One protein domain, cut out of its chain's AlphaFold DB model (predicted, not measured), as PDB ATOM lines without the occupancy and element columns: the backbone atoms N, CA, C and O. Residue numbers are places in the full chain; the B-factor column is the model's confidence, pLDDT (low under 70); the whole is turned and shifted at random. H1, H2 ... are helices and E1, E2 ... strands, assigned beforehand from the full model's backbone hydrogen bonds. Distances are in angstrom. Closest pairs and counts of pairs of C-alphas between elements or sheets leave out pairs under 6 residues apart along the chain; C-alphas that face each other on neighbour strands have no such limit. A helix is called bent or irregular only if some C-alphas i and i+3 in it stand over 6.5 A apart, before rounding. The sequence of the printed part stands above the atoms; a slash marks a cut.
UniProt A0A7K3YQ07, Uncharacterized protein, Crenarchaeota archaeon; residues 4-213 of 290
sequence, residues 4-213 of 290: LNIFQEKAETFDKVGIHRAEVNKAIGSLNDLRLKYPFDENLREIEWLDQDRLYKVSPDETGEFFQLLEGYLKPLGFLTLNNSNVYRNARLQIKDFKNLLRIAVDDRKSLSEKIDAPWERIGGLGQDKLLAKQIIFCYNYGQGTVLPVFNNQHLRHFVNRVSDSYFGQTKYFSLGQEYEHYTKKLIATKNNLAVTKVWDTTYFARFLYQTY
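AT A GLANCE: This is residues 4 to 213 of the 290 residues of an uncharacterized protein of Crenarchaeota archaeon (UniProt A0A7K3YQ07). Helices pack in an uneven ring round H9, which lies near the middle: H2 and H5 run side by side on one side, H10 and H11 make a second side-by-side pair on another, and H7 and H8 lie between H3 and H11. H1 and H12 make one end of the long axis, with H13 inward of them, and the small hairpin E1 E2 with H4 and H6 makes the other end. The printed part has 210 residues with thirteen named helices and two strands, in the order H1 to H4, E1, E2, H5 to H13; the sheet E1 - E2 is antiparallel and the class is mostly helix. It is compact, with a radius of gyration of the C-alphas of 17.5 A and spans of 55 by 42 by 30 A.

IN THESE COORDINATES: H1, residues 4 to 13, begins at C-alpha 4 (-44.723, 34.060, 140.670). H2, residues 19 to 37, is 27.7 A long. H3 is 44 to 47, H4 52 to 55, E1 56 to 58 and E2 61 to 63. H5, 65 to 77, is 19.4 A long and only just irregular: C-alphas 73 and 76 are 6.7 A apart. H6 is 85 to 93, H7 95 to 105 and H8 112 to 117. H9, 131 to 144, is irregular: C-alphas 140 and 143 are 7.7 A apart. H10 is 153 to 163, H11 176 to 193, 26.0 A long, and H12 195 to 198. H13, 202 to 212, ends at C-alpha 212 (-47.961, 31.606, 127.740).

HOW THE PARTS SIT: H1 touches H12, closest at the C-alphas of Glu 12 and Val 196, 6.7 A. H2 touches H5 at a shallow tilt of 13 degrees, opposite ways, closest at Ala 27 and Tyr 73, C-alphas 4.7 A apart. With residues 20 to 24 alone H2 touches H13, closest at the C-alphas of Val 24 and Tyr 204, 6.1 A. H3 touches H7 and H4 touches H6, with closest C-alphas Ile 47 and Lys 99, 6.1 A, and Gln 52 and Arg 92, 4.9 A. In the hairpin E1 and E2, N 57 and O 62 are 2.9 A apart, within hydrogen-bond range. H8 and H9 form a helical hairpin at a shallow tilt of 19 degrees, closest at the C-alphas of Ile 116 and Lys 134, 6.4 A. H10 touches H11 at a shallow tilt of 26 degrees, the same way, closest at the C-alphas of Asn 153 and Tyr 180, 5.8 A. Every O i to N i+4 pair is within range in H1, H2, H6, H7, H8, H10, H11 and H13, but 7 of 9 in H5 and 8 of 10 in H9; H3, H4 and H12 are too short for such a pair.

THE WHOLE: The C-alphas farthest apart, Asn 5 and Ser 59, are 55.9 A apart. The printed part has no cut. The links H8 to H9 and H10 to H11 are long. Mean pLDDT of the printed part is 90.3; residues 78, 80 to 84, 127 and 166 to 170 are under 70.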
ATOM      1  N   LEU A   4     -43.567  33.201 140.439       82.50
ATOM      2  CA  LEU A   4     -44.723  34.060 140.670       82.50
ATOM      3  C   LEU A   4     -44.557  35.459 140.052       82.50
ATOM      4  O   LEU A   4     -45.492  35.942 139.420       82.50
ATOM      5  N   ASN A   5     -43.373  36.077 140.150       85.06
ATOM      6  CA  ASN A   5     -43.124  37.388 139.535       85.06
ATOM      7  C   ASN A   5     -43.191  37.307 138.000       85.06
ATOM      8  O   ASN A   5     -43.825  38.144 137.367       85.06
ATOM      9  N   ILE A   6     -42.600  36.261 137.410       89.00
ATOM     10  CA  ILE A   6     -42.643  36.028 135.955       89.00
ATOM     11  C   ILE A   6     -44.085  35.767 135.487       89.00
ATOM     12  O   ILE A   6     -44.497  36.223 134.422       89.00
ATOM     13  N   PHE A   7     -44.860  35.016 136.270       90.06
ATOM     14  CA  PHE A   7     -46.273  34.752 136.003       90.06
ATOM     15  C   PHE A   7     -47.117  36.031 136.054       90.06
ATOM     16  O   PHE A   7     -47.935  36.240 135.159       90.06
ATOM     17  N   GLN A   8     -46.887  36.902 137.039       91.88
ATOM     18  CA  GLN A   8     -47.569  38.192 137.137       91.88
ATOM     19  C   GLN A   8     -47.264  39.092 135.930       91.88
ATOM     20  O   GLN A   8     -48.194  39.566 135.284       91.88
ATOM     21  N   GLU A   9     -45.990  39.263 135.574       92.75
ATOM     22  CA  GLU A   9     -45.577  40.084 134.425       92.75
ATOM     23  C   GLU A   9     -46.210  39.586 133.111       92.75
ATOM     24  O   GLU A   9     -46.736  40.360 132.304       92.75
ATOM     25  N   LYS A  10     -46.223  38.264 132.906       94.62
ATOM     26  CA  LYS A  10     -46.872  37.644 131.743       94.62
ATOM     27  C   LYS A  10     -48.386  37.856 131.750       94.62
ATOM     28  O   LYS A  10     -48.959  38.087 130.692       94.62
ATOM     29  N   ALA A  11     -49.036  37.810 132.913       93.31
ATOM     30  CA  ALA A  11     -50.472  38.053 133.027       93.31
ATOM     31  C   ALA A  11     -50.851  39.519 132.750       93.31
ATOM     32  O   ALA A  11     -51.849  39.769 132.082       93.31
ATOM     33  N   GLU A  12     -50.049  40.482 133.212       93.19
ATOM     34  CA  GLU A  12     -50.262  41.922 132.976       93.19
ATOM     35  C   GLU A  12     -50.064  42.322 131.507       93.19
ATOM     36  O   GLU A  12     -50.634  43.302 131.025       93.19
ATOM     37  N   THR A  13     -49.253  41.556 130.778       93.31
ATOM     38  CA  THR A  13     -48.970  41.799 129.361       93.31
ATOM     39  C   THR A  13     -49.828  40.965 128.411       93.31
ATOM     40  O   THR A  13     -49.821  41.231 127.206       93.31
ATOM     41  N   PHE A  14     -50.588  39.998 128.928       93.44
ATOM     42  CA  PHE A  14     -51.402  39.096 128.123       93.44
ATOM     43  C   PHE A  14     -52.609  39.797 127.488       93.44
ATOM     44  O   PHE A  14     -53.363  40.499 128.156       93.44
ATOM     45  N   ASP A  15     -52.811  39.532 126.194       90.31
ATOM     46  CA  ASP A  15     -54.008  39.906 125.433       90.31
ATOM     47  C   ASP A  15     -54.357  41.408 125.460       90.31
ATOM     48  O   ASP A  15     -55.523  41.792 125.497       90.31
ATOM     49  N   LYS A  16     -53.347  42.290 125.386       88.38
ATOM     50  CA  LYS A  16     -53.552  43.755 125.318       88.38
ATOM     51  C   LYS A  16     -54.464  44.205 124.167       88.38
ATOM     52  O   LYS A  16     -55.065  45.269 124.248       88.38
ATOM     53  N   VAL A  17     -54.541  43.407 123.100       86.81
ATOM     54  CA  VAL A  17     -55.368  43.664 121.908       86.81
ATOM     55  C   VAL A  17     -56.770  43.038 122.038       86.81
ATOM     56  O   VAL A  17     -57.665  43.378 121.272       86.81
ATOM     57  N   GLY A  18     -56.998  42.155 123.018       88.38
ATOM     58  CA  GLY A  18     -58.307  41.551 123.298       88.38
ATOM     59  C   GLY A  18     -58.742  40.440 122.332       88.38
ATOM     60  O   GLY A  18     -59.922  40.084 122.308       88.38
ATOM     61  N   ILE A  19     -57.824  39.892 121.531       89.62
ATOM     62  CA  ILE A  19     -58.114  38.833 120.551       89.62
ATOM     63  C   ILE A  19     -58.556  37.560 121.277       89.62
ATOM     64  O   ILE A  19     -59.592  36.982 120.947       89.62
ATOM     65  N   HIS A  20     -57.814  37.144 122.303       91.44
ATOM     66  CA  HIS A  20     -58.137  35.924 123.041       91.44
ATOM     67  C   HIS A  20     -59.418  36.075 123.851       91.44
ATOM     68  O   HIS A  20     -60.201  35.131 123.948       91.44
ATOM     69  N   ARG A  21     -59.679  37.268 124.387       92.38
ATOM     70  CA  ARG A  21     -60.939  37.586 125.060       92.38
ATOM     71  C   ARG A  21     -62.132  37.438 124.124       92.38
ATOM     72  O   ARG A  21     -63.136  36.856 124.524       92.38
ATOM     73  N   ALA A  22     -62.026  37.911 122.884       90.56
ATOM     74  CA  ALA A  22     -63.090  37.756 121.895       90.56
ATOM     75  C   ALA A  22     -63.360  36.276 121.558       90.56
ATOM     76  O   ALA A  22     -64.518  35.855 121.518       90.56
ATOM     77  N   GLU A  23     -62.312  35.466 121.378       90.81
ATOM     78  CA  GLU A  23     -62.438  34.019 121.134       90.81
ATOM     79  C   GLU A  23     -63.090  33.286 122.313       90.81
ATOM     80  O   GLU A  23     -63.985  32.460 122.118       90.81
ATOM     81  N   VAL A  24     -62.673  33.615 123.540       93.00
ATOM     82  CA  VAL A  24     -63.237  33.043 124.770       93.00
ATOM     83  C   VAL A  24     -64.702  33.437 124.930       93.00
ATOM     84  O   VAL A  24     -65.529  32.569 125.198       93.00
ATOM     85  N   ASN A  25     -65.058  34.700 124.688       93.25
ATOM     86  CA  ASN A  25     -66.451  35.151 124.739       93.25
ATOM     87  C   ASN A  25     -67.326  34.412 123.718       93.25
ATOM     88  O   ASN A  25     -68.444  34.014 124.040       93.25
ATOM     89  N   LYS A  26     -66.808  34.171 122.506       92.19
ATOM     90  CA  LYS A  26     -67.505  33.365 121.494       92.19
ATOM     91  C   LYS A  26     -67.714  31.925 121.965       92.19
ATOM     92  O   LYS A  26     -68.808  31.396 121.799       92.19
ATOM     93  N   ALA A  27     -66.694  31.305 122.562       92.69
ATOM     94  CA  ALA A  27     -66.818  29.968 123.137       92.69
ATOM     95  C   ALA A  27     -67.889  29.934 124.237       92.69
ATOM     96  O   ALA A  27     -68.773  29.085 124.204       92.69
ATOM     97  N   ILE A  28     -67.855  30.889 125.171       93.62
ATOM     98  CA  ILE A  28     -68.844  31.003 126.251       93.62
ATOM     99  C   ILE A  28     -70.263  31.172 125.687       93.62
ATOM    100  O   ILE A  28     -71.191  30.567 126.214       93.62
ATOM    101  N   GLY A  29     -70.433  31.916 124.588       93.50
ATOM    102  CA  GLY A  29     -71.696  31.980 123.846       93.50
ATOM    103  C   GLY A  29     -72.197  30.594 123.426       93.50
ATOM    104  O   GLY A  29     -73.273  30.187 123.851       93.50
ATOM    105  N   SER A  30     -71.375  29.822 122.705       93.75
ATOM    106  CA  SER A  30     -71.719  28.447 122.304       93.75
ATOM    107  C   SER A  30     -72.014  27.526 123.497       93.75
ATOM    108  O   SER A  30     -72.849  26.628 123.415       93.75
ATOM    109  N   LEU A  31     -71.312  27.721 124.617       94.50
ATOM    110  CA  LEU A  31     -71.544  26.960 125.843       94.50
ATOM    111  C   LEU A  31     -72.904  27.280 126.470       94.50
ATOM    112  O   LEU A  31     -73.586  26.382 126.963       94.50
ATOM    113  N   ASN A  32     -73.304  28.548 126.441       94.25
ATOM    114  CA  ASN A  32     -74.624  28.958 126.897       94.25
ATOM    115  C   ASN A  32     -75.720  28.392 125.989       94.25
ATOM    116  O   ASN A  32     -76.723  27.920 126.512       94.25
ATOM    117  N   ASP A  33     -75.505  28.341 124.672       95.25
ATOM    118  CA  ASP A  33     -76.444  27.703 123.740       95.25
ATOM    119  C   ASP A  33     -76.626  26.207 124.053       95.25
ATOM    120  O   ASP A  33     -77.754  25.710 124.091       95.25
ATOM    121  N   LEU A  34     -75.527  25.492 124.345       95.88
ATOM    122  CA  LEU A  34     -75.575  24.095 124.789       95.88
ATOM    123  C   LEU A  34     -76.421  23.940 126.057       95.88
ATOM    124  O   LEU A  34     -77.321  23.102 126.083       95.88
ATOM    125  N   ARG A  35     -76.144  24.734 127.099       95.19
ATOM    126  CA  ARG A  35     -76.846  24.638 128.391       95.19
ATOM    127  C   ARG A  35     -78.305  25.068 128.298       95.19
ATOM    128  O   ARG A  35     -79.145  24.464 128.947       95.19
ATOM    129  N   LEU A  36     -78.627  26.048 127.456       95.81
ATOM    130  CA  LEU A  36     -80.009  26.449 127.205       95.81
ATOM    131  C   LEU A  36     -80.798  25.325 126.523       95.81
ATOM    132  O   LEU A  36     -81.956  25.084 126.856       95.81
ATOM    133  N   LYS A  37     -80.174  24.626 125.567       96.62
ATOM    134  CA  LYS A  37     -80.810  23.520 124.840       96.62
ATOM    135  C   LYS A  37     -80.902  22.238 125.673       96.62
ATOM    136  O   LYS A  37     -81.852  21.472 125.509       96.62
ATOM    137  N   TYR A  38     -79.922  22.011 126.541       97.00
ATOM    138  CA  TYR A  38     -79.789  20.830 127.389       97.00
ATOM    139  C   TYR A  38     -79.537  21.255 128.847       97.00
ATOM    140  O   TYR A  38     -78.410  21.130 129.318       97.00
ATOM    141  N   PRO A  39     -80.547  21.754 129.582       96.62
ATOM    142  CA  PRO A  39     -80.364  22.352 130.911       96.62
ATOM    143  C   PRO A  39     -80.288  21.280 132.008       96.62
ATOM    144  O   PRO A  39     -81.094  21.231 132.935       96.62
ATOM    145  N   PHE A  40     -79.349  20.347 131.872       96.94
ATOM    146  CA  PHE A  40     -79.263  19.148 132.707       96.94
ATOM    147  C   PHE A  40     -78.892  19.434 134.163       96.94
ATOM    148  O   PHE A  40     -79.301  18.684 135.047       96.94
ATOM    149  N   ASP A  41     -78.134  20.497 134.406       93.38
ATOM    150  CA  ASP A  41     -77.772  20.973 135.739       93.38
ATOM    151  C   ASP A  41     -78.933  21.689 136.448       93.38
ATOM    152  O   ASP A  41     -79.038  21.629 137.669       93.38
ATOM    153  N   GLU A  42     -79.858  22.289 135.695       93.75
ATOM    154  CA  GLU A  42     -81.044  22.956 136.249       93.75
ATOM    155  C   GLU A  42     -82.236  21.996 136.394       93.75
ATOM    156  O   GLU A  42     -82.998  22.063 137.361       93.75
ATOM    157  N   ASN A  43     -82.402  21.074 135.443       95.06
ATOM    158  CA  ASN A  43     -83.489  20.104 135.417       95.06
ATOM    159  C   ASN A  43     -82.997  18.722 134.963       95.06
ATOM    160  O   ASN A  43     -83.022  18.371 133.783       95.06
ATOM    161  N   LEU A  44     -82.657  17.875 135.939       94.75
ATOM    162  CA  LEU A  44     -82.213  16.495 135.710       94.75
ATOM    163  C   LEU A  44     -83.191  15.646 134.879       94.75
ATOM    164  O   LEU A  44     -82.763  14.681 134.248       94.75
ATOM    165  N   ARG A  45     -84.497  15.968 134.867       95.56
ATOM    166  CA  ARG A  45     -85.483  15.219 134.068       95.56
ATOM    167  C   ARG A  45     -85.269  15.403 132.568       95.56
ATOM    168  O   ARG A  45     -85.632  14.510 131.810       95.56
ATOM    169  N   GLU A  46     -84.634  16.495 132.139       97.06
ATOM    170  CA  GLU A  46     -84.304  16.725 130.727       97.06
ATOM    171  C   GLU A  46     -83.336  15.681 130.164       97.06
ATOM    172  O   GLU A  46     -83.368  15.378 128.971       97.06
ATOM    173  N   ILE A  47     -82.537  15.037 131.022       97.31
ATOM    174  CA  ILE A  47     -81.685  13.913 130.617       97.31
ATOM    175  C   ILE A  47     -82.541  12.743 130.100       97.31
ATOM    176  O   ILE A  47     -82.117  12.025 129.193       97.31
ATOM    177  N   GLU A  48     -83.764  12.551 130.609       95.88
ATOM    178  CA  GLU A  48     -84.657  11.492 130.123       95.88
ATOM    179  C   GLU A  48     -85.138  11.744 128.694       95.88
ATOM    180  O   GLU A  48     -85.302  10.784 127.939       95.88
ATOM    181  N   TRP A  49     -85.277  13.010 128.298       95.12
ATOM    182  CA  TRP A  49     -85.698  13.416 126.954       95.12
ATOM    183  C   TRP A  49     -84.566  13.401 125.925       95.12
ATOM    184  O   TRP A  49     -84.814  13.585 124.733       95.12
ATOM    185  N   LEU A  50     -83.327  13.148 126.352       95.94
ATOM    186  CA  LEU A  50     -82.216  12.919 125.438       95.94
ATOM    187  C   LEU A  50     -82.436  11.595 124.693       95.94
ATOM    188  O   LEU A  50     -82.411  10.518 125.291       95.94
ATOM    189  N   ASP A  51     -82.684  11.664 123.392       94.44
ATOM    190  CA  ASP A  51     -82.855  10.494 122.535       94.44
ATOM    191  C   ASP A  51     -81.556  10.129 121.793       94.44
ATOM    192  O   ASP A  51     -80.525  10.799 121.896       94.44
ATOM    193  N   GLN A  52     -81.593   9.002 121.084       95.06
ATOM    194  CA  GLN A  52     -80.443   8.478 120.352       95.06
ATOM    195  C   GLN A  52     -79.988   9.412 119.225       95.06
ATOM    196  O   GLN A  52     -78.785   9.574 119.023       95.06
ATOM    197  N   ASP A  53     -80.917  10.050 118.525       94.00
ATOM    198  CA  ASP A  53     -80.618  10.842 117.335       94.00
ATOM    199  C   ASP A  53     -80.093  12.240 117.699       94.00
ATOM    200  O   ASP A  53     -79.306  12.829 116.956       94.00
ATOM    201  N   ARG A  54     -80.416  12.739 118.897       94.69
ATOM    202  CA  ARG A  54     -79.750  13.908 119.493       94.69
ATOM    203  C   ARG A  54     -78.277  13.663 119.810       94.69
ATOM    204  O   ARG A  54     -77.508  14.620 119.837       94.69
ATOM    205  N   LEU A  55     -77.868  12.411 120.026       93.00
ATOM    206  CA  LEU A  55     -76.461  12.039 120.208       93.00
ATOM    207  C   LEU A  55     -75.783  11.748 118.872       93.00
ATOM    208  O   LEU A  55     -74.704  12.263 118.590       93.00
ATOM    209  N   TYR A  56     -76.399  10.924 118.033       92.81
ATOM    210  CA  TYR A  56     -75.837  10.555 116.745       92.81
ATOM    211  C   TYR A  56     -76.931  10.028 115.821       92.81
ATOM    212  O   TYR A  56     -77.695   9.139 116.201       92.81
ATOM    213  N   LYS A  57     -76.989  10.529 114.590       90.62
ATOM    214  CA  LYS A  57     -77.949  10.064 113.587       90.62
ATOM    215  C   LYS A  57     -77.304   8.989 112.725       90.62
ATOM    216  O   LYS A  57     -76.142   9.086 112.344       90.62
ATOM    217  N   VAL A  58     -78.062   7.929 112.459       84.12
ATOM    218  CA  VAL A  58     -77.604   6.787 111.645       84.12
ATOM    219  C   VAL A  58     -77.870   7.028 110.159       84.12
ATOM    220  O   VAL A  58     -77.147   6.516 109.309       84.12
ATOM    221  N   SER A  59     -78.907   7.803 109.838       79.31
ATOM    222  CA  SER A  59     -79.261   8.165 108.468       79.31
ATOM    223  C   SER A  59     -79.820   9.598 108.433       79.31
ATOM    224  O   SER A  59     -80.947   9.805 108.881       79.31
ATOM    225  N   PRO A  60     -79.049  10.593 107.950       82.31
ATOM    226  CA  PRO A  60     -77.646  10.491 107.531       82.31
ATOM    227  C   PRO A  60     -76.710  10.149 108.705       82.31
ATOM    228  O   PRO A  60     -77.065  10.339 109.865       82.31
ATOM    229  N   ASP A  61     -75.530   9.611 108.390       83.69
ATOM    230  CA  ASP A  61     -74.480   9.279 109.361       83.69
ATOM    231  C   ASP A  61     -73.802  10.568 109.852       83.69
ATOM    232  O   ASP A  61     -72.810  11.019 109.279       83.69
ATOM    233  N   GLU A  62     -74.383  11.203 110.871       89.38
ATOM    234  CA  GLU A  62     -73.949  12.519 111.348       89.38
ATOM    235  C   GLU A  62     -73.942  12.646 112.878       89.38
ATOM    236  O   GLU A  62     -74.741  12.038 113.597       89.38
ATOM    237  N   THR A  63     -73.036  13.490 113.382       90.38
ATOM    238  CA  THR A  63     -72.994  13.896 114.793       90.38
ATOM    239  C   THR A  63     -74.332  14.519 115.182       90.38
ATOM    240  O   THR A  63     -74.804  15.421 114.493       90.38
ATOM    241  N   GLY A  64     -74.943  14.059 116.273       92.94
ATOM    242  CA  GLY A  64     -76.204  14.612 116.762       92.94
ATOM    243  C   GLY A  64     -76.026  15.989 117.402       92.94
ATOM    244  O   GLY A  64     -74.920  16.384 117.774       92.94
ATOM    245  N   GLU A  65     -77.136  16.715 117.543       95.00
ATOM    246  CA  GLU A  65     -77.166  18.105 118.021       95.00
ATOM    247  C   GLU A  65     -76.404  18.303 119.344       95.00
ATOM    248  O   GLU A  65     -75.677  19.283 119.493       95.00
ATOM    249  N   PHE A  66     -76.501  17.357 120.284       95.44
ATOM    250  CA  PHE A  66     -75.820  17.443 121.577       95.44
ATOM    251  C   PHE A  66     -74.296  17.565 121.427       95.44
ATOM    252  O   PHE A  66     -73.679  18.484 121.967       95.44
ATOM    253  N   PHE A  67     -73.677  16.651 120.672       93.31
ATOM    254  CA  PHE A  67     -72.229  16.676 120.469       93.31
ATOM    255  C   PHE A  67     -71.810  17.794 119.511       93.31
ATOM    256  O   PHE A  67     -70.738  18.357 119.700       93.31
ATOM    257  N   GLN A  68     -72.656  18.189 118.552       92.31
ATOM    258  CA  GLN A  68     -72.395  19.365 117.714       92.31
ATOM    259  C   GLN A  68     -72.272  20.647 118.551       92.31
ATOM    260  O   GLN A  68     -71.326  21.413 118.368       92.31
ATOM    261  N   LEU A  69     -73.189  20.874 119.499       93.75
ATOM    262  CA  LEU A  69     -73.136  22.033 120.396       93.75
ATOM    263  C   LEU A  69     -71.933  21.962 121.347       93.75
ATOM    264  O   LEU A  69     -71.245  22.965 121.546       93.75
ATOM    265  N   LEU A  70     -71.619  20.770 121.869       92.38
ATOM    266  CA  LEU A  70     -70.420  20.543 122.681       92.38
ATOM    267  C   LEU A  70     -69.136  20.903 121.910       92.38
ATOM    268  O   LEU A  70     -68.277  21.622 122.422       92.38
ATOM    269  N   GLU A  71     -69.007  20.452 120.663       89.00
ATOM    270  CA  GLU A  71     -67.882  20.801 119.789       89.00
ATOM    271  C   GLU A  71     -67.861  22.296 119.437       89.00
ATOM    272  O   GLU A  71     -66.786  22.892 119.326       89.00
ATOM    273  N   GLY A  72     -69.033  22.926 119.323       85.44
ATOM    274  CA  GLY A  72     -69.191  24.363 119.098       85.44
ATOM    275  C   GLY A  72     -68.566  25.232 120.195       85.44
ATOM    276  O   GLY A  72     -68.009  26.289 119.885       85.44
ATOM    277  N   TYR A  73     -68.595  24.780 121.452       87.56
ATOM    278  CA  TYR A  73     -67.856  25.401 122.560       87.56
ATOM    279  C   TYR A  73     -66.338  25.198 122.435       87.56
ATOM    280  O   TYR A  73     -65.548  26.112 122.672       87.56
ATOM    281  N   LEU A  74     -65.913  23.996 122.055       84.25
ATOM    282  CA  LEU A  74     -64.505  23.594 122.062       84.25
ATOM    283  C   LEU A  74     -63.695  24.210 120.913       84.25
ATOM    284  O   LEU A  74     -62.521  24.551 121.085       84.25
ATOM    285  N   LYS A  75     -64.325  24.384 119.748       81.88
ATOM    286  CA  LYS A  75     -63.667  24.812 118.508       81.88
ATOM    287  C   LYS A  75     -63.005  26.198 118.594       81.88
ATOM    288  O   LYS A  75     -61.841  26.290 118.203       81.88
ATOM    289  N   PRO A  76     -63.646  27.265 119.117       80.56
ATOM    290  CA  PRO A  76     -62.996  28.574 119.249       80.56
ATOM    291  C   PRO A  76     -61.787  28.566 120.194       80.56
ATOM    292  O   PRO A  76     -60.897  29.397 120.065       80.56
ATOM    293  N   LEU A  77     -61.728  27.610 121.125       77.19
ATOM    294  CA  LEU A  77     -60.620  27.476 122.071       77.19
ATOM    295  C   LEU A  77     -59.440  26.677 121.498       77.19
ATOM    296  O   LEU A  77     -58.402  26.573 122.152       77.19
ATOM    297  N   GLY A  78     -59.570  26.152 120.275       67.62
ATOM    298  CA  GLY A  78     -58.545  25.340 119.620       67.62
ATOM    299  C   GLY A  78     -58.453  23.916 120.166       67.62
ATOM    300  O   GLY A  78     -57.474  23.223 119.894       67.62
ATOM    301  N   PHE A  79     -59.448  23.458 120.934       74.50
ATOM    302  CA  PHE A  79     -59.512  22.054 121.320       74.50
ATOM    303  C   PHE A  79     -59.865  21.213 120.095       74.50
ATOM    304  O   PHE A  79     -60.839  21.489 119.394       74.50
ATOM    305  N   LEU A  80     -59.066  20.178 119.847       60.75
ATOM    306  CA  LEU A  80     -59.353  19.216 118.793       60.75
ATOM    307  C   LEU A  80     -60.638  18.464 119.144       60.75
ATOM    308  O   LEU A  80     -60.757  17.875 120.222       60.75
ATOM    309  N   THR A  81     -61.589  18.478 118.213       60.44
ATOM    310  CA  THR A  81     -62.727  17.563 118.222       60.44
ATOM    311  C   THR A  81     -62.200  16.135 118.226       60.44
ATOM    312  O   THR A  81     -61.180  15.827 117.597       60.44
ATOM    313  N   LEU A  82     -62.871  15.240 118.949       62.53
ATOM    314  CA  LEU A  82     -62.537  13.824 118.884       62.53
ATOM    315  C   LEU A  82     -62.842  13.369 117.457       62.53
ATOM    316  O   LEU A  82     -63.998  13.190 117.098       62.53
ATOM    317  N   ASN A  83     -61.803  13.196 116.635       53.25
ATOM    318  CA  ASN A  83     -61.890  12.760 115.232       53.25
ATOM    319  C   ASN A  83     -62.348  11.293 115.093       53.25
ATOM    320  O   ASN A  83     -61.875  10.554 114.232       53.25
ATOM    321  N   ASN A  84     -63.229  10.832 115.975       66.62
ATOM    322  CA  ASN A  84     -63.689   9.464 116.050       66.62
ATOM    323  C   ASN A  84     -65.194   9.436 116.327       66.62
ATOM    324  O   ASN A  84     -65.620   9.282 117.471       66.62
ATOM    325  N   SER A  85     -65.999   9.519 115.263       78.00
ATOM    326  CA  SER A  85     -67.465   9.398 115.324       78.00
ATOM    327  C   SER A  85     -67.943   8.114 116.015       78.00
ATOM    328  O   SER A  85     -69.073   8.057 116.502       78.00
ATOM    329  N   ASN A  86     -67.080   7.099 116.150       86.75
ATOM    330  CA  ASN A  86     -67.410   5.883 116.887       86.75
ATOM    331  C   ASN A  86     -67.722   6.149 118.363       86.75
ATOM    332  O   ASN A  86     -68.550   5.435 118.918       86.75
ATOM    333  N   VAL A  87     -67.128   7.167 119.002       88.62
ATOM    334  CA  VAL A  87     -67.461   7.477 120.404       88.62
ATOM    335  C   VAL A  87     -68.909   7.962 120.532       88.62
ATOM    336  O   VAL A  87     -69.627   7.522 121.427       88.62
ATOM    337  N   TYR A  88     -69.378   8.778 119.582       91.06
ATOM    338  CA  TYR A  88     -70.756   9.276 119.545       91.06
ATOM    339  C   TYR A  88     -71.746   8.163 119.189       91.06
ATOM    340  O   TYR A  88     -72.779   8.023 119.846       91.06
ATOM    341  N   ARG A  89     -71.390   7.291 118.235       91.38
ATOM    342  CA  ARG A  89     -72.153   6.066 117.933       91.38
ATOM    343  C   ARG A  89     -72.272   5.151 119.152       91.38
ATOM    344  O   ARG A  89     -73.353   4.643 119.432       91.38
ATOM    345  N   ASN A  90     -71.192   4.964 119.905       92.69
ATOM    346  CA  ASN A  90     -71.212   4.133 121.105       92.69
ATOM    347  C   ASN A  90     -72.073   4.757 122.208       92.69
ATOM    348  O   ASN A  90     -72.861   4.042 122.822       92.69
ATOM    349  N   ALA A  91     -71.990   6.075 122.418       93.31
ATOM    350  CA  ALA A  91     -72.862   6.786 123.355       93.31
ATOM    351  C   ALA A  91     -74.346   6.646 122.971       93.31
ATOM    352  O   ALA A  91     -75.184   6.404 123.836       93.31
ATOM    353  N   ARG A  92     -74.665   6.703 121.669       94.25
ATOM    354  CA  ARG A  92     -76.007   6.429 121.135       94.25
ATOM    355  C   ARG A  92     -76.478   5.008 121.454       94.25
ATOM    356  O   ARG A  92     -77.581   4.824 121.969       94.25
ATOM    357  N   LEU A  93     -75.667   3.999 121.133       94.31
ATOM    358  CA  LEU A  93     -76.010   2.591 121.369       94.31
ATOM    359  C   LEU A  93     -76.175   2.288 122.864       94.31
ATOM    360  O   LEU A  93     -77.034   1.496 123.244       94.31
ATOM    361  N   GLN A  94     -75.401   2.967 123.708       95.62
ATOM    362  CA  GLN A  94     -75.388   2.807 125.161       95.62
ATOM    363  C   GLN A  94     -76.058   3.986 125.883       95.62
ATOM    364  O   GLN A  94     -75.617   4.420 126.947       95.62
ATOM    365  N   ILE A  95     -77.147   4.519 125.318       95.94
ATOM    366  CA  ILE A  95     -77.768   5.758 125.808       95.94
ATOM    367  C   ILE A  95     -78.174   5.707 127.287       95.94
ATOM    368  O   ILE A  95     -78.102   6.716 127.979       95.94
ATOM    369  N   LYS A  96     -78.572   4.536 127.803       96.44
ATOM    370  CA  LYS A  96     -78.922   4.374 129.223       96.44
ATOM    371  C   LYS A  96     -77.719   4.642 130.128       96.44
ATOM    372  O   LYS A  96     -77.839   5.395 131.092       96.44
ATOM    373  N   ASP A  97     -76.563   4.075 129.793       96.44
ATOM    374  CA  ASP A  97     -75.318   4.317 130.522       96.44
ATOM    375  C   ASP A  97     -74.862   5.767 130.363       96.44
ATOM    376  O   ASP A  97     -74.481   6.400 131.347       96.44
ATOM    377  N   PHE A  98     -74.998   6.335 129.161       97.31
ATOM    378  CA  PHE A  98     -74.676   7.739 128.919       97.31
ATOM    379  C   PHE A  98     -75.523   8.687 129.780       97.31
ATOM    380  O   PHE A  98     -74.975   9.561 130.446       97.31
ATOM    381  N   LYS A  99     -76.843   8.471 129.858       97.88
ATOM    382  CA  LYS A  99     -77.744   9.231 130.741       97.88
ATOM    383  C   LYS A  99     -77.346   9.110 132.209       97.88
ATOM    384  O   LYS A  99     -77.313  10.112 132.917       97.88
ATOM    385  N   ASN A 100     -77.003   7.908 132.671       97.75
ATOM    386  CA  ASN A 100     -76.526   7.703 134.042       97.75
ATOM    387  C   ASN A 100     -75.244   8.505 134.326       97.75
ATOM    388  O   ASN A 100     -75.138   9.138 135.376       97.75
ATOM    389  N   LEU A 101     -74.297   8.518 133.383       97.69
ATOM    390  CA  LEU A 101     -73.054   9.284 133.492       97.69
ATOM    391  C   LEU A 101     -73.297  10.799 133.441       97.69
ATOM    392  O   LEU A 101     -72.660  11.530 134.196       97.69
ATOM    393  N   LEU A 102     -74.253  11.276 132.635       98.00
ATOM    394  CA  LEU A 102     -74.675  12.681 132.645       98.00
ATOM    395  C   LEU A 102     -75.236  13.094 134.007       98.00
ATOM    396  O   LEU A 102     -74.825  14.125 134.528       98.00
ATOM    397  N   ARG A 103     -76.098  12.268 134.623       98.25
ATOM    398  CA  ARG A 103     -76.615  12.544 135.977       98.25
ATOM    399  C   ARG A 103     -75.480  12.668 136.992       98.25
ATOM    400  O   ARG A 103     -75.537  13.542 137.841       98.25
ATOM    401  N   ILE A 104     -74.436  11.844 136.879       97.81
ATOM    402  CA  ILE A 104     -73.235  11.954 137.718       97.81
ATOM    403  C   ILE A 104     -72.469  13.252 137.423       97.81
ATOM    404  O   ILE A 104     -72.068  13.945 138.354       97.81
ATOM    405  N   ALA A 105     -72.264  13.587 136.147       97.00
ATOM    406  CA  ALA A 105     -71.479  14.745 135.720       97.00
ATOM    407  C   ALA A 105     -72.054  16.082 136.212       97.00
ATOM    408  O   ALA A 105     -71.285  17.002 136.504       97.00
ATOM    409  N   VAL A 106     -73.379  16.180 136.319       96.81
ATOM    410  CA  VAL A 106     -74.088  17.397 136.751       96.81
ATOM    411  C   VAL A 106     -74.514  17.367 138.227       96.81
ATOM    412  O   VAL A 106     -75.123  18.312 138.705       96.81
ATOM    413  N   ASP A 107     -74.202  16.301 138.973       95.75
ATOM    414  CA  ASP A 107     -74.560  16.194 140.394       95.75
ATOM    415  C   ASP A 107     -73.646  17.070 141.267       95.75
ATOM    416  O   ASP A 107     -72.469  16.763 141.465       95.75
ATOM    417  N   ASP A 108     -74.183  18.151 141.829       93.56
ATOM    418  CA  ASP A 108     -73.450  19.086 142.696       93.56
ATOM    419  C   ASP A 108     -72.970  18.487 144.021       93.56
ATOM    420  O   ASP A 108     -72.106  19.057 144.687       93.56
ATOM    421  N   ARG A 109     -73.486  17.319 144.412       94.75
ATOM    422  CA  ARG A 109     -73.046  16.623 145.632       94.75
ATOM    423  C   ARG A 109     -71.753  15.844 145.414       94.75
ATOM    424  O   ARG A 109     -71.147  15.407 146.388       94.75
ATOM    425  N   LYS A 110     -71.357  15.637 144.154       96.69
ATOM    426  CA  LYS A 110     -70.167  14.874 143.778       96.69
ATOM    427  C   LYS A 110     -68.976  15.781 143.549       96.69
ATOM    428  O   LYS A 110     -69.073  16.809 142.874       96.69
ATOM    429  N   SER A 111     -67.827  15.350 144.052       96.62
ATOM    430  CA  SER A 111     -66.558  16.010 143.783       96.62
ATOM    431  C   SER A 111     -66.184  15.923 142.299       96.62
ATOM    432  O   SER A 111     -66.673  15.083 141.536       96.62
ATOM    433  N   LEU A 112     -65.251  16.779 141.878       96.69
ATOM    434  CA  LEU A 112     -64.723  16.743 140.515       96.69
ATOM    435  C   LEU A 112     -64.011  15.413 140.217       96.69
ATOM    436  O   LEU A 112     -64.135  14.890 139.109       96.69
ATOM    437  N   SER A 113     -63.309  14.843 141.201       96.62
ATOM    438  CA  SER A 113     -62.690  13.524 141.051       96.62
ATOM    439  C   SER A 113     -63.731  12.422 140.884       96.62
ATOM    440  O   SER A 113     -63.608  11.643 139.947       96.62
ATOM    441  N   GLU A 114     -64.802  12.407 141.684       97.75
ATOM    442  CA  GLU A 114     -65.892  11.429 141.547       97.75
ATOM    443  C   GLU A 114     -66.575  11.501 140.174       97.75
ATOM    444  O   GLU A 114     -66.886  10.469 139.579       97.75
ATOM    445  N   LYS A 115     -66.784  12.714 139.645       97.75
ATOM    446  CA  LYS A 115     -67.365  12.932 138.310       97.75
ATOM    447  C   LYS A 115     -66.482  12.350 137.202       97.75
ATOM    448  O   LYS A 115     -66.981  11.699 136.284       97.75
ATOM    449  N   ILE A 116     -65.167  12.564 137.284       96.12
ATOM    450  CA  ILE A 116     -64.197  12.072 136.291       96.12
ATOM    451  C   ILE A 116     -63.966  10.567 136.442       96.12
ATOM    452  O   ILE A 116     -63.883   9.851 135.447       96.12
ATOM    453  N   ASP A 117     -63.883  10.063 137.669       95.88
ATOM    454  CA  ASP A 117     -63.611   8.653 137.948       95.88
ATOM    455  C   ASP A 117     -64.835   7.750 137.788       95.88
ATOM    456  O   ASP A 117     -64.690   6.530 137.821       95.88
ATOM    457  N   ALA A 118     -66.008   8.324 137.507       96.94
ATOM    458  CA  ALA A 118     -67.184   7.583 137.070       96.94
ATOM    459  C   ALA A 118     -66.853   6.622 135.901       96.94
ATOM    460  O   ALA A 118     -65.878   6.853 135.168       96.94
ATOM    461  N   PRO A 119     -67.646   5.545 135.713       95.25
ATOM    462  CA  PRO A 119     -67.308   4.445 134.810       95.25
ATOM    463  C   PRO A 119     -67.580   4.779 133.331       95.25
ATOM    464  O   PRO A 119     -68.349   4.105 132.642       95.25
ATOM    465  N   TRP A 120     -66.967   5.859 132.841       94.00
ATOM    466  CA  TRP A 120     -67.053   6.344 131.463       94.00
ATOM    467  C   TRP A 120     -66.552   5.304 130.454       94.00
ATOM    468  O   TRP A 120     -67.041   5.257 129.330       94.00
ATOM    469  N   GLU A 121     -65.632   4.431 130.865       89.81
ATOM    470  CA  GLU A 121     -65.077   3.339 130.062       89.81
ATOM    471  C   GLU A 121     -66.099   2.289 129.616       89.81
ATOM    472  O   GLU A 121     -65.814   1.541 128.682       89.81
ATOM    473  N   ARG A 122     -67.296   2.253 130.224       89.75
ATOM    474  CA  ARG A 122     -68.404   1.413 129.738       89.75
ATOM    475  C   ARG A 122     -68.776   1.763 128.298       89.75
ATOM    476  O   ARG A 122     -69.041   0.871 127.496       89.75
ATOM    477  N   ILE A 123     -68.689   3.046 127.943       90.06
ATOM    478  CA  ILE A 123     -68.920   3.514 126.580       90.06
ATOM    479  C   ILE A 123     -67.601   3.462 125.806       90.06
ATOM    480  O   ILE A 123     -66.622   4.140 126.131       90.06
ATOM    481  N   GLY A 124     -67.569   2.662 124.740       85.56
ATOM    482  CA  GLY A 124     -66.366   2.479 123.930       85.56
ATOM    483  C   GLY A 124     -65.809   3.809 123.406       85.56
ATOM    484  O   GLY A 124     -66.515   4.565 122.738       85.56
ATOM    485  N   GLY A 125     -64.531   4.084 123.681       81.56
ATOM    486  CA  GLY A 125     -63.848   5.324 123.286       81.56
ATOM    487  C   GLY A 125     -63.830   6.431 124.350       81.56
ATOM    488  O   GLY A 125     -63.109   7.407 124.170       81.56
ATOM    489  N   LEU A 126     -64.544   6.271 125.472       82.69
ATOM    490  CA  LEU A 126     -64.559   7.235 126.584       82.69
ATOM    491  C   LEU A 126     -63.575   6.914 127.730       82.69
ATOM    492  O   LEU A 126     -63.402   7.733 128.631       82.69
ATOM    493  N   GLY A 127     -62.925   5.746 127.710       65.56
ATOM    494  CA  GLY A 127     -62.221   5.191 128.875       65.56
ATOM    495  C   GLY A 127     -60.744   5.547 129.077       65.56
ATOM    496  O   GLY A 127     -60.229   5.255 130.146       65.56
ATOM    497  N   GLN A 128     -60.046   6.133 128.094       72.81
ATOM    498  CA  GLN A 128     -58.606   6.433 128.216       72.81
ATOM    499  C   GLN A 128     -58.357   7.659 129.118       72.81
ATOM    500  O   GLN A 128     -58.544   7.605 130.328       72.81
ATOM    501  N   ASP A 129     -58.014   8.811 128.538       75.38
ATOM    502  CA  ASP A 129     -57.734  10.046 129.289       75.38
ATOM    503  C   ASP A 129     -58.995  10.759 129.803       75.38
ATOM    504  O   ASP A 129     -58.920  11.848 130.393       75.38
ATOM    505  N   LYS A 130     -60.164  10.156 129.543       88.69
ATOM    506  CA  LYS A 130     -61.493  10.679 129.869       88.69
ATOM    507  C   LYS A 130     -61.677  12.127 129.384       88.69
ATOM    508  O   LYS A 130     -62.340  12.930 130.034       88.69
ATOM    509  N   LEU A 131     -61.082  12.477 128.234       88.75
ATOM    510  CA  LEU A 131     -61.099  13.844 127.689       88.75
ATOM    511  C   LEU A 131     -62.525  14.339 127.445       88.75
ATOM    512  O   LEU A 131     -62.885  15.399 127.946       88.75
ATOM    513  N   LEU A 132     -63.350  13.547 126.750       89.75
ATOM    514  CA  LEU A 132     -64.747  13.905 126.495       89.75
ATOM    515  C   LEU A 132     -65.550  14.025 127.792       89.75
ATOM    516  O   LEU A 132     -66.354  14.937 127.937       89.75
ATOM    517  N   ALA A 133     -65.306  13.134 128.757       92.81
ATOM    518  CA  ALA A 133     -65.952  13.206 130.061       92.81
ATOM    519  C   ALA A 133     -65.621  14.530 130.758       92.81
ATOM    520  O   ALA A 133     -66.523  15.237 131.192       92.81
ATOM    521  N   LYS A 134     -64.341  14.921 130.798       94.12
ATOM    522  CA  LYS A 134     -63.911  16.204 131.372       94.12
ATOM    523  C   LYS A 134     -64.483  17.405 130.613       94.12
ATOM    524  O   LYS A 134     -64.818  18.398 131.249       94.12
ATOM    525  N   GLN A 135     -64.631  17.318 129.289       93.44
ATOM    526  CA  GLN A 135     -65.289  18.349 128.475       93.44
ATOM    527  C   GLN A 135     -66.767  18.501 128.852       93.44
ATOM    528  O   GLN A 135     -67.206  19.615 129.126       93.44
ATOM    529  N   ILE A 136     -67.512  17.394 128.928       94.94
ATOM    530  CA  ILE A 136     -68.919  17.379 129.352       94.94
ATOM    531  C   ILE A 136     -69.048  17.931 130.777       94.94
ATOM    532  O   ILE A 136     -69.834  18.846 131.010       94.94
ATOM    533  N   ILE A 137     -68.243  17.425 131.716       96.25
ATOM    534  CA  ILE A 137     -68.227  17.880 133.114       96.25
ATOM    535  C   ILE A 137     -67.954  19.380 133.172       96.25
ATOM    536  O   ILE A 137     -68.695  20.103 133.829       96.25
ATOM    537  N   PHE A 138     -66.943  19.875 132.457       95.50
ATOM    538  CA  PHE A 138     -66.672  21.306 132.405       95.50
ATOM    539  C   PHE A 138     -67.889  22.090 131.908       95.50
ATOM    540  O   PHE A 138     -68.266  23.061 132.551       95.50
ATOM    541  N   CYS A 139     -68.538  21.658 130.824       95.06
ATOM    542  CA  CYS A 139     -69.655  22.402 130.244       95.06
ATOM    543  C   CYS A 139     -70.816  22.603 131.229       95.06
ATOM    544  O   CYS A 139     -71.404  23.679 131.255       95.06
ATOM    545  N   TYR A 140     -71.097  21.621 132.084       95.88
ATOM    546  CA  TYR A 140     -72.173  21.723 133.076       95.88
ATOM    547  C   TYR A 140     -71.743  22.287 134.431       95.88
ATOM    548  O   TYR A 140     -72.589  22.631 135.242       95.88
ATOM    549  N   ASN A 141     -70.441  22.412 134.688       94.19
ATOM    550  CA  ASN A 141     -69.921  22.906 135.968       94.19
ATOM    551  C   ASN A 141     -69.149  24.232 135.819       94.19
ATOM    552  O   ASN A 141     -68.604  24.742 136.799       94.19
ATOM    553  N   TYR A 142     -69.092  24.817 134.614       89.25
ATOM    554  CA  TYR A 142     -68.270  26.001 134.341       89.25
ATOM    555  C   TYR A 142     -68.657  27.195 135.222       89.25
ATOM    556  O   TYR A 142     -67.783  27.922 135.692       89.25
ATOM    557  N   GLY A 143     -69.961  27.378 135.475       87.44
ATOM    558  CA  GLY A 143     -70.495  28.516 136.230       87.44
ATOM    559  C   GLY A 143     -70.040  28.553 137.690       87.44
ATOM    560  O   GLY A 143     -70.032  29.614 138.303       87.44
ATOM    561  N   GLN A 144     -69.596  27.416 138.234       89.38
ATOM    562  CA  GLN A 144     -69.078  27.322 139.599       89.38
ATOM    563  C   GLN A 144     -67.640  27.850 139.718       89.38
ATOM    564  O   GLN A 144     -67.156  28.083 140.824       89.38
ATOM    565  N   GLY A 145     -66.920  28.007 138.599       88.50
ATOM    566  CA  GLY A 145     -65.515  28.422 138.601       88.50
ATOM    567  C   GLY A 145     -64.567  27.415 139.267       88.50
ATOM    568  O   GLY A 145     -63.444  27.770 139.619       88.50
ATOM    569  N   THR A 146     -65.010  26.166 139.455       88.75
ATOM    570  CA  THR A 146     -64.278  25.082 140.137       88.75
ATOM    571  C   THR A 146     -63.598  24.108 139.173       88.75
ATOM    572  O   THR A 146     -62.795  23.280 139.605       88.75
ATOM    573  N   VAL A 147     -63.879  24.216 137.869       93.31
ATOM    574  CA  VAL A 147     -63.331  23.352 136.817       93.31
ATOM    575  C   VAL A 147     -62.558  24.197 135.807       93.31
ATOM    576  O   VAL A 147     -63.045  25.226 135.343       93.31
ATOM    577  N   LEU A 148     -61.349  23.766 135.441       93.31
ATOM    578  CA  LEU A 148     -60.548  24.409 134.396       93.31
ATOM    579  C   LEU A 148     -60.659  23.629 133.085       93.31
ATOM    580  O   LEU A 148     -60.478  22.412 133.107       93.31
ATOM    581  N   PRO A 149     -60.839  24.281 131.923       93.12
ATOM    582  CA  PRO A 149     -60.860  23.597 130.633       93.12
ATOM    583  C   PRO A 149     -59.436  23.225 130.169       93.12
ATOM    584  O   PRO A 149     -58.990  23.567 129.082       93.12
ATOM    585  N   VAL A 150     -58.683  22.516 131.012       93.31
ATOM    586  CA  VAL A 150     -57.385  21.900 130.709       93.31
ATOM    587  C   VAL A 150     -57.560  20.392 130.844       93.31
ATOM    588  O   VAL A 150     -57.322  19.822 131.899       93.31
ATOM    589  N   PHE A 151     -58.047  19.742 129.789       91.81
ATOM    590  CA  PHE A 151     -58.561  18.369 129.882       91.81
ATOM    591  C   PHE A 151     -57.477  17.278 130.001       91.81
ATOM    592  O   PHE A 151     -57.756  16.181 130.488       91.81
ATOM    593  N   ASN A 152     -56.232  17.570 129.619       90.94
ATOM    594  CA  ASN A 152     -55.103  16.646 129.747       90.94
ATOM    595  C   ASN A 152     -54.387  16.832 131.104       90.94
ATOM    596  O   ASN A 152     -53.934  17.933 131.427       90.94
ATOM    597  N   ASN A 153     -54.234  15.750 131.879       90.44
ATOM    598  CA  ASN A 153     -53.534  15.774 133.172       90.44
ATOM    599  C   ASN A 153     -52.052  16.160 133.028       90.44
ATOM    600  O   ASN A 153     -51.503  16.829 133.903       90.44
ATOM    601  N   GLN A 154     -51.407  15.793 131.917       90.12
ATOM    602  CA  GLN A 154     -50.027  16.185 131.631       90.12
ATOM    603  C   GLN A 154     -49.909  17.702 131.447       90.12
ATOM    604  O   GLN A 154     -48.979  18.313 131.974       90.12
ATOM    605  N   HIS A 155     -50.888  18.331 130.785       92.69
ATOM    606  CA  HIS A 155     -50.933  19.788 130.631       92.69
ATOM    607  C   HIS A 155     -51.187  20.480 131.976       92.69
ATOM    608  O   HIS A 155     -50.501  21.443 132.305       92.69
ATOM    609  N   LEU A 156     -52.113  19.962 132.794       92.31
ATOM    610  CA  LEU A 156     -52.338  20.468 134.154       92.31
ATOM    611  C   LEU A 156     -51.049  20.446 134.984       92.31
ATOM    612  O   LEU A 156     -50.668  21.463 135.565       92.31
ATOM    613  N   ARG A 157     -50.348  19.306 134.988       91.25
ATOM    614  CA  ARG A 157     -49.064  19.145 135.679       91.25
ATOM    615  C   ARG A 157     -48.018  20.126 135.147       91.25
ATOM    616  O   ARG A 157     -47.314  20.754 135.934       91.25
ATOM    617  N   HIS A 158     -47.935  20.284 133.823       92.25
ATOM    618  CA  HIS A 158     -47.051  21.256 133.186       92.25
ATOM    619  C   HIS A 158     -47.320  22.673 133.702       92.25
ATOM    620  O   HIS A 158     -46.405  23.328 134.199       92.25
ATOM    621  N   PHE A 159     -48.571  23.133 133.640       93.75
ATOM    622  CA  PHE A 159     -48.929  24.482 134.065       93.75
ATOM    623  C   PHE A 159     -48.648  24.708 135.545       93.75
ATOM    624  O   PHE A 159     -48.029  25.708 135.892       93.75
ATOM    625  N   VAL A 160     -49.019  23.763 136.412       92.19
ATOM    626  CA  VAL A 160     -48.737  23.844 137.853       92.19
ATOM    627  C   VAL A 160     -47.239  24.027 138.114       92.19
ATOM    628  O   VAL A 160     -46.856  24.927 138.861       92.19
ATOM    629  N   ASN A 161     -46.386  23.259 137.428       89.56
ATOM    630  CA  ASN A 161     -44.930  23.366 137.551       89.56
ATOM    631  C   ASN A 161     -44.366  24.708 137.054       89.56
ATOM    632  O   ASN A 161     -43.288  25.127 137.498       89.56
ATOM    633  N   ARG A 162     -45.060  25.372 136.121       90.75
ATOM    634  CA  ARG A 162     -44.660  26.669 135.556       90.75
ATOM    635  C   ARG A 162     -45.066  27.844 136.432       90.75
ATOM    636  O   ARG A 162     -44.273  28.767 136.574       90.75
ATOM    637  N   VAL A 163     -46.270  27.811 136.998       89.56
ATOM    638  CA  VAL A 163     -46.865  28.987 137.656       89.56
ATOM    639  C   VAL A 163     -46.767  28.965 139.173       89.56
ATOM    640  O   VAL A 163     -47.072  29.965 139.815       89.56
ATOM    641  N   SER A 164     -46.375  27.838 139.767       82.62
ATOM    642  CA  SER A 164     -46.335  27.704 141.215       82.62
ATOM    643  C   SER A 164     -44.958  27.277 141.725       82.62
ATOM    644  O   SER A 164     -44.267  26.446 141.128       82.62
ATOM    645  N   ASP A 165     -44.554  27.900 142.833       72.81
ATOM    646  CA  ASP A 165     -43.246  27.719 143.471       72.81
ATOM    647  C   ASP A 165     -43.221  26.534 144.457       72.81
ATOM    648  O   ASP A 165     -42.154  26.116 144.899       72.81
ATOM    649  N   SER A 166     -44.380  25.966 144.811       65.19
ATOM    650  CA  SER A 166     -44.459  24.874 145.788       65.19
ATOM    651  C   SER A 166     -43.990  23.535 145.210       65.19
ATOM    652  O   SER A 166     -44.330  23.178 144.089       65.19
ATOM    653  N   TYR A 167     -43.266  22.742 146.005       60.16
ATOM    654  CA  TYR A 167     -43.058  21.323 145.714       60.16
ATOM    655  C   TYR A 167     -44.402  20.597 145.864       60.16
ATOM    656  O   TYR A 167     -44.983  20.572 146.952       60.16
ATOM    657  N   PHE A 168     -44.936  20.050 144.773       63.59
ATOM    658  CA  PHE A 168     -46.203  19.323 144.816       63.59
ATOM    659  C   PHE A 168     -45.946  17.894 145.280       63.59
ATOM    660  O   PHE A 168     -45.100  17.196 144.722       63.59
ATOM    661  N   GLY A 169     -46.654  17.483 146.337       58.12
ATOM    662  CA  GLY A 169     -46.592  16.123 146.864       58.12
ATOM    663  C   GLY A 169     -46.833  15.087 145.764       58.12
ATOM    664  O   GLY A 169     -47.509  15.361 144.773       58.12
ATOM    665  N   GLN A 170     -46.255  13.899 145.925       63.56
ATOM    666  CA  GLN A 170     -46.350  12.843 144.921       63.56
ATOM    667  C   GLN A 170     -47.820  12.496 144.637       63.56
ATOM    668  O   GLN A 170     -48.496  11.918 145.483       63.56
ATOM    669  N   THR A 171     -48.297  12.752 143.416       75.06
ATOM    670  CA  THR A 171     -49.609  12.280 142.925       75.06
ATOM    671  C   THR A 171     -49.572  10.812 142.490       75.06
ATOM    672  O   THR A 171     -50.467  10.337 141.800       75.06
ATOM    673  N   LYS A 172     -48.530  10.069 142.890       76.50
ATOM    674  CA  LYS A 172     -48.236   8.699 142.442       76.50
ATOM    675  C   LYS A 172     -49.397   7.723 142.661       76.50
ATOM    676  O   LYS A 172     -49.527   6.773 141.900       76.50
ATOM    677  N   TYR A 173     -50.209   7.956 143.689       84.88
ATOM    678  CA  TYR A 173     -51.335   7.097 144.068       84.88
ATOM    679  C   TYR A 173     -52.701   7.693 143.723       84.88
ATOM    680  O   TYR A 173     -53.720   7.147 144.137       84.88
ATOM    681  N   PHE A 174     -52.740   8.820 143.012       90.00
ATOM    682  CA  PHE A 174     -54.000   9.438 142.622       90.00
ATOM    683  C   PHE A 174     -54.611   8.707 141.431       90.00
ATOM    684  O   PHE A 174     -53.913   8.326 140.489       90.00
ATOM    685  N   SER A 175     -55.933   8.563 141.453       92.31
ATOM    686  CA  SER A 175     -56.704   8.289 140.244       92.31
ATOM    687  C   SER A 175     -56.586   9.450 139.246       92.31
ATOM    688  O   SER A 175     -56.146  10.558 139.580       92.31
ATOM    689  N   LEU A 176     -57.038   9.223 138.009       91.88
ATOM    690  CA  LEU A 176     -57.077  10.266 136.982       91.88
ATOM    691  C   LEU A 176     -57.907  11.477 137.428       91.88
ATOM    692  O   LEU A 176     -57.480  12.615 137.209       91.88
ATOM    693  N   GLY A 177     -59.063  11.241 138.056       94.56
ATOM    694  CA  GLY A 177     -59.927  12.285 138.597       94.56
ATOM    695  C   GLY A 177     -59.310  13.020 139.782       94.56
ATOM    696  O   GLY A 177     -59.361  14.249 139.816       94.56
ATOM    697  N   GLN A 178     -58.678  12.311 140.722       94.69
ATOM    698  CA  GLN A 178     -58.000  12.926 141.871       94.69
ATOM    699  C   GLN A 178     -56.838  13.820 141.439       94.69
ATOM    700  O   GLN A 178     -56.688  14.933 141.945       94.69
ATOM    701  N   GLU A 179     -56.034  13.370 140.476       93.62
ATOM    702  CA  GLU A 179     -54.946  14.172 139.922       93.62
ATOM    703  C   GLU A 179     -55.468  15.424 139.212       93.62
ATOM    704  O   GLU A 179     -54.969  16.529 139.446       93.62
ATOM    705  N   TYR A 180     -56.508  15.264 138.394       94.94
ATOM    706  CA  TYR A 180     -57.144  16.376 137.702       94.94
ATOM    707  C   TYR A 180     -57.702  17.412 138.686       94.94
ATOM    708  O   TYR A 180     -57.432  18.607 138.554       94.94
ATOM    709  N   GLU A 181     -58.447  16.962 139.697       95.88
ATOM    710  CA  GLU A 181     -59.024  17.827 140.723       95.88
ATOM    711  C   GLU A 181     -57.938  18.540 141.536       95.88
ATOM    712  O   GLU A 181     -58.033  19.747 141.770       95.88
ATOM    713  N   HIS A 182     -56.879  17.826 141.928       94.25
ATOM    714  CA  HIS A 182     -55.768  18.393 142.685       94.25
ATOM    715  C   HIS A 182     -55.099  19.552 141.938       94.25
ATOM    716  O   HIS A 182     -54.985  20.659 142.477       94.25
ATOM    717  N   TYR A 183     -54.679  19.328 140.690       94.50
ATOM    718  CA  TYR A 183     -54.010  20.366 139.906       94.50
ATOM    719  C   TYR A 183     -54.956  21.497 139.503       94.50
ATOM    720  O   TYR A 183     -54.544  22.658 139.507       94.50
ATOM    721  N   THR A 184     -56.230  21.195 139.244       95.56
ATOM    722  CA  THR A 184     -57.253  22.215 138.980       95.56
ATOM    723  C   THR A 184     -57.397  23.168 140.165       95.56
ATOM    724  O   THR A 184     -57.275  24.381 139.995       95.56
ATOM    725  N   LYS A 185     -57.547  22.636 141.388       94.81
ATOM    726  CA  LYS A 185     -57.627  23.446 142.616       94.81
ATOM    727  C   LYS A 185     -56.383  24.309 142.814       94.81
ATOM    728  O   LYS A 185     -56.502  25.476 143.184       94.81
ATOM    729  N   LYS A 186     -55.190  23.772 142.539       93.25
ATOM    730  CA  LYS A 186     -53.932  24.529 142.642       93.25
ATOM    731  C   LYS A 186     -53.867  25.688 141.652       93.25
ATOM    732  O   LYS A 186     -53.547  26.800 142.056       93.25
ATOM    733  N   LEU A 187     -54.197  25.455 140.386       94.88
ATOM    734  CA  LEU A 187     -54.193  26.500 139.363       94.88
ATOM    735  C   LEU A 187     -55.237  27.585 139.641       94.88
ATOM    736  O   LEU A 187     -54.927  28.766 139.503       94.88
ATOM    737  N   ILE A 188     -56.437  27.207 140.092       95.12
ATOM    738  CA  ILE A 188     -57.475  28.163 140.506       95.12
ATOM    739  C   ILE A 188     -57.014  28.980 141.720       95.12
ATOM    740  O   ILE A 188     -57.206  30.193 141.747       95.12
ATOM    741  N   ALA A 189     -56.362  28.358 142.706       93.94
ATOM    742  CA  ALA A 189     -55.799  29.087 143.841       93.94
ATOM    743  C   ALA A 189     -54.735  30.099 143.384       93.94
ATOM    744  O   ALA A 189     -54.797  31.264 143.765       93.94
ATOM    745  N   THR A 190     -53.815  29.698 142.500       93.31
ATOM    746  CA  THR A 190     -52.813  30.608 141.921       93.31
ATOM    747  C   THR A 190     -53.465  31.766 141.162       93.31
ATOM    748  O   THR A 190     -53.080  32.916 141.356       93.31
ATOM    749  N   LYS A 191     -54.490  31.485 140.349       94.44
ATOM    750  CA  LYS A 191     -55.299  32.498 139.657       94.44
ATOM    751  C   LYS A 191     -55.946  33.482 140.639       94.44
ATOM    752  O   LYS A 191     -55.975  34.678 140.392       94.44
ATOM    753  N   ASN A 192     -56.478  33.004 141.757       94.44
ATOM    754  CA  ASN A 192     -57.199  33.860 142.700       94.44
ATOM    755  C   ASN A 192     -56.276  34.658 143.638       94.44
ATOM    756  O   ASN A 192     -56.741  35.610 144.266       94.44
ATOM    757  N   ASN A 193     -54.987  34.310 143.703       92.38
ATOM    758  CA  ASN A 193     -53.991  35.002 144.522       92.38
ATOM    759  C   ASN A 193     -53.444  36.292 143.887       92.38
ATOM    760  O   ASN A 193     -52.878  37.112 144.606       92.38
ATOM    761  N   LEU A 194     -53.604  36.502 142.574       89.62
ATOM    762  CA  LEU A 194     -53.172  37.733 141.904       89.62
ATOM    763  C   LEU A 194     -54.358  38.617 141.529       89.62
ATOM    764  O   LEU A 194     -55.336  38.147 140.953       89.62
ATOM    765  N   ALA A 195     -54.239  39.926 141.769       91.94
ATOM    766  CA  ALA A 195     -55.295  40.892 141.455       91.94
ATOM    767  C   ALA A 195     -55.695  40.869 139.967       91.94
ATOM    768  O   ALA A 195     -56.885  40.885 139.653       91.94
ATOM    769  N   VAL A 196     -54.711  40.762 139.066       93.31
ATOM    770  CA  VAL A 196     -54.933  40.767 137.612       93.31
ATOM    771  C   VAL A 196     -55.728  39.552 137.126       93.31
ATOM    772  O   VAL A 196     -56.647  39.713 136.328       93.31
ATOM    773  N   THR A 197     -55.440  38.347 137.630       94.38
ATOM    774  CA  THR A 197     -56.074  37.100 137.161       94.38
ATOM    775  C   THR A 197     -57.282  36.673 137.998       94.38
ATOM    776  O   THR A 197     -58.099  35.863 137.545       94.38
ATOM    777  N   LYS A 198     -57.479  37.247 139.191       94.69
ATOM    778  CA  LYS A 198     -58.631  36.955 140.058       94.69
ATOM    779  C   LYS A 198     -59.968  37.220 139.364       94.69
ATOM    780  O   LYS A 198     -60.886  36.420 139.517       94.69
ATOM    781  N   VAL A 199     -60.055  38.278 138.558       93.75
ATOM    782  CA  VAL A 199     -61.280  38.667 137.831       93.75
ATOM    783  C   VAL A 199     -61.512  37.885 136.534       93.75
ATOM    784  O   VAL A 199     -62.545  38.053 135.898       93.75
ATOM    785  N   TRP A 200     -60.558  37.056 136.107       94.75
ATOM    786  CA  TRP A 200     -60.711  36.256 134.892       94.75
ATOM    787  C   TRP A 200     -61.647  35.078 135.147       94.75
ATOM    788  O   TRP A 200     -61.652  34.517 136.243       94.75
ATOM    789  N   ASP A 201     -62.410  34.659 134.145       93.56
ATOM    790  CA  ASP A 201     -63.080  33.363 134.192       93.56
ATOM    791  C   ASP A 201     -62.066  32.221 133.970       93.56
ATOM    792  O   ASP A 201     -60.911  32.427 133.574       93.56
ATOM    793  N   THR A 202     -62.481  30.991 134.266       94.44
ATOM    794  CA  THR A 202     -61.641  29.790 134.145       94.44
ATOM    795  C   THR A 202     -61.226  29.491 132.704       94.44
ATOM    796  O   THR A 202     -60.140  28.949 132.489       94.44
ATOM    797  N   THR A 203     -62.044  29.860 131.717       94.88
ATOM    798  CA  THR A 203     -61.773  29.646 130.291       94.88
ATOM    799  C   THR A 203     -60.716  30.617 129.786       94.88
ATOM    800  O   THR A 203     -59.736  30.191 129.172       94.88
ATOM    801  N   TYR A 204     -60.843  31.903 130.114       95.25
ATOM    802  CA  TYR A 204     -59.836  32.912 129.794       95.25
ATOM    803  C   TYR A 204     -58.504  32.619 130.488       95.25
ATOM    804  O   TYR A 204     -57.441  32.703 129.870       95.25
ATOM    805  N   PHE A 205     -58.551  32.181 131.749       96.06
ATOM    806  CA  PHE A 205     -57.348  31.764 132.460       96.06
ATOM    807  C   PHE A 205     -56.672  30.547 131.811       96.06
ATOM    808  O   PHE A 205     -55.455  30.543 131.639       96.06
ATOM    809  N   ALA A 206     -57.431  29.535 131.384       94.94
ATOM    810  CA  ALA A 206     -56.863  28.409 130.647       94.94
ATOM    811  C   ALA A 206     -56.254  28.845 129.304       94.94
ATOM    812  O   ALA A 206     -55.163  28.389 128.960       94.94
ATOM    813  N   ARG A 207     -56.902  29.765 128.572       94.06
ATOM    814  CA  ARG A 207     -56.359  30.331 127.325       94.06
ATOM    815  C   ARG A 207     -55.015  31.011 127.568       94.06
ATOM    816  O   ARG A 207     -54.066  30.736 126.840       94.06
ATOM    817  N   PHE A 208     -54.912  31.816 128.624       95.06
ATOM    818  CA  PHE A 208     -53.650  32.413 129.051       95.06
ATOM    819  C   PHE A 208     -52.564  31.360 129.305       95.06
ATOM    820  O   PHE A 208     -51.456  31.500 128.785       95.06
ATOM    821  N   LEU A 209     -52.873  30.298 130.056       95.06
ATOM    822  CA  LEU A 209     -51.907  29.237 130.357       95.06
ATOM    823  C   LEU A 209     -51.363  28.582 129.082       95.06
ATOM    824  O   LEU A 209     -50.149  28.469 128.936       95.06
ATOM    825  N   TYR A 210     -52.241  28.212 128.145       92.81
ATOM    826  CA  TYR A 210     -51.840  27.592 126.879       92.81
ATOM    827  C   TYR A 210     -50.991  28.509 125.995       92.81
ATOM    828  O   TYR A 210     -50.019  28.043 125.411       92.81
ATOM    829  N   GLN A 211     -51.329  29.798 125.906       91.31
ATOM    830  CA  GLN A 211     -50.579  30.756 125.082       91.31
ATOM    831  C   GLN A 211     -49.221  31.118 125.692       91.31
ATOM    832  O   GLN A 211     -48.257  31.393 124.986       91.31
ATOM    833  N   THR A 212     -49.140  31.119 127.019       93.00
ATOM    834  CA  THR A 212     -47.961  31.606 127.740       93.00
ATOM    835  C   THR A 212     -46.954  30.500 128.040       93.00
ATOM    836  O   THR A 212     -45.748  30.752 128.100       93.00
ATOM    837  N   TYR A 213     -47.448  29.281 128.260       92.62
ATOM    838  CA  TYR A 213     -46.666  28.124 128.681       92.62
ATOM    839  C   TYR A 213     -47.043  26.895 127.846       92.62
ATOM    840  O   TYR A 213     -47.575  25.941 128.410       92.62
TER     841      TYR A 213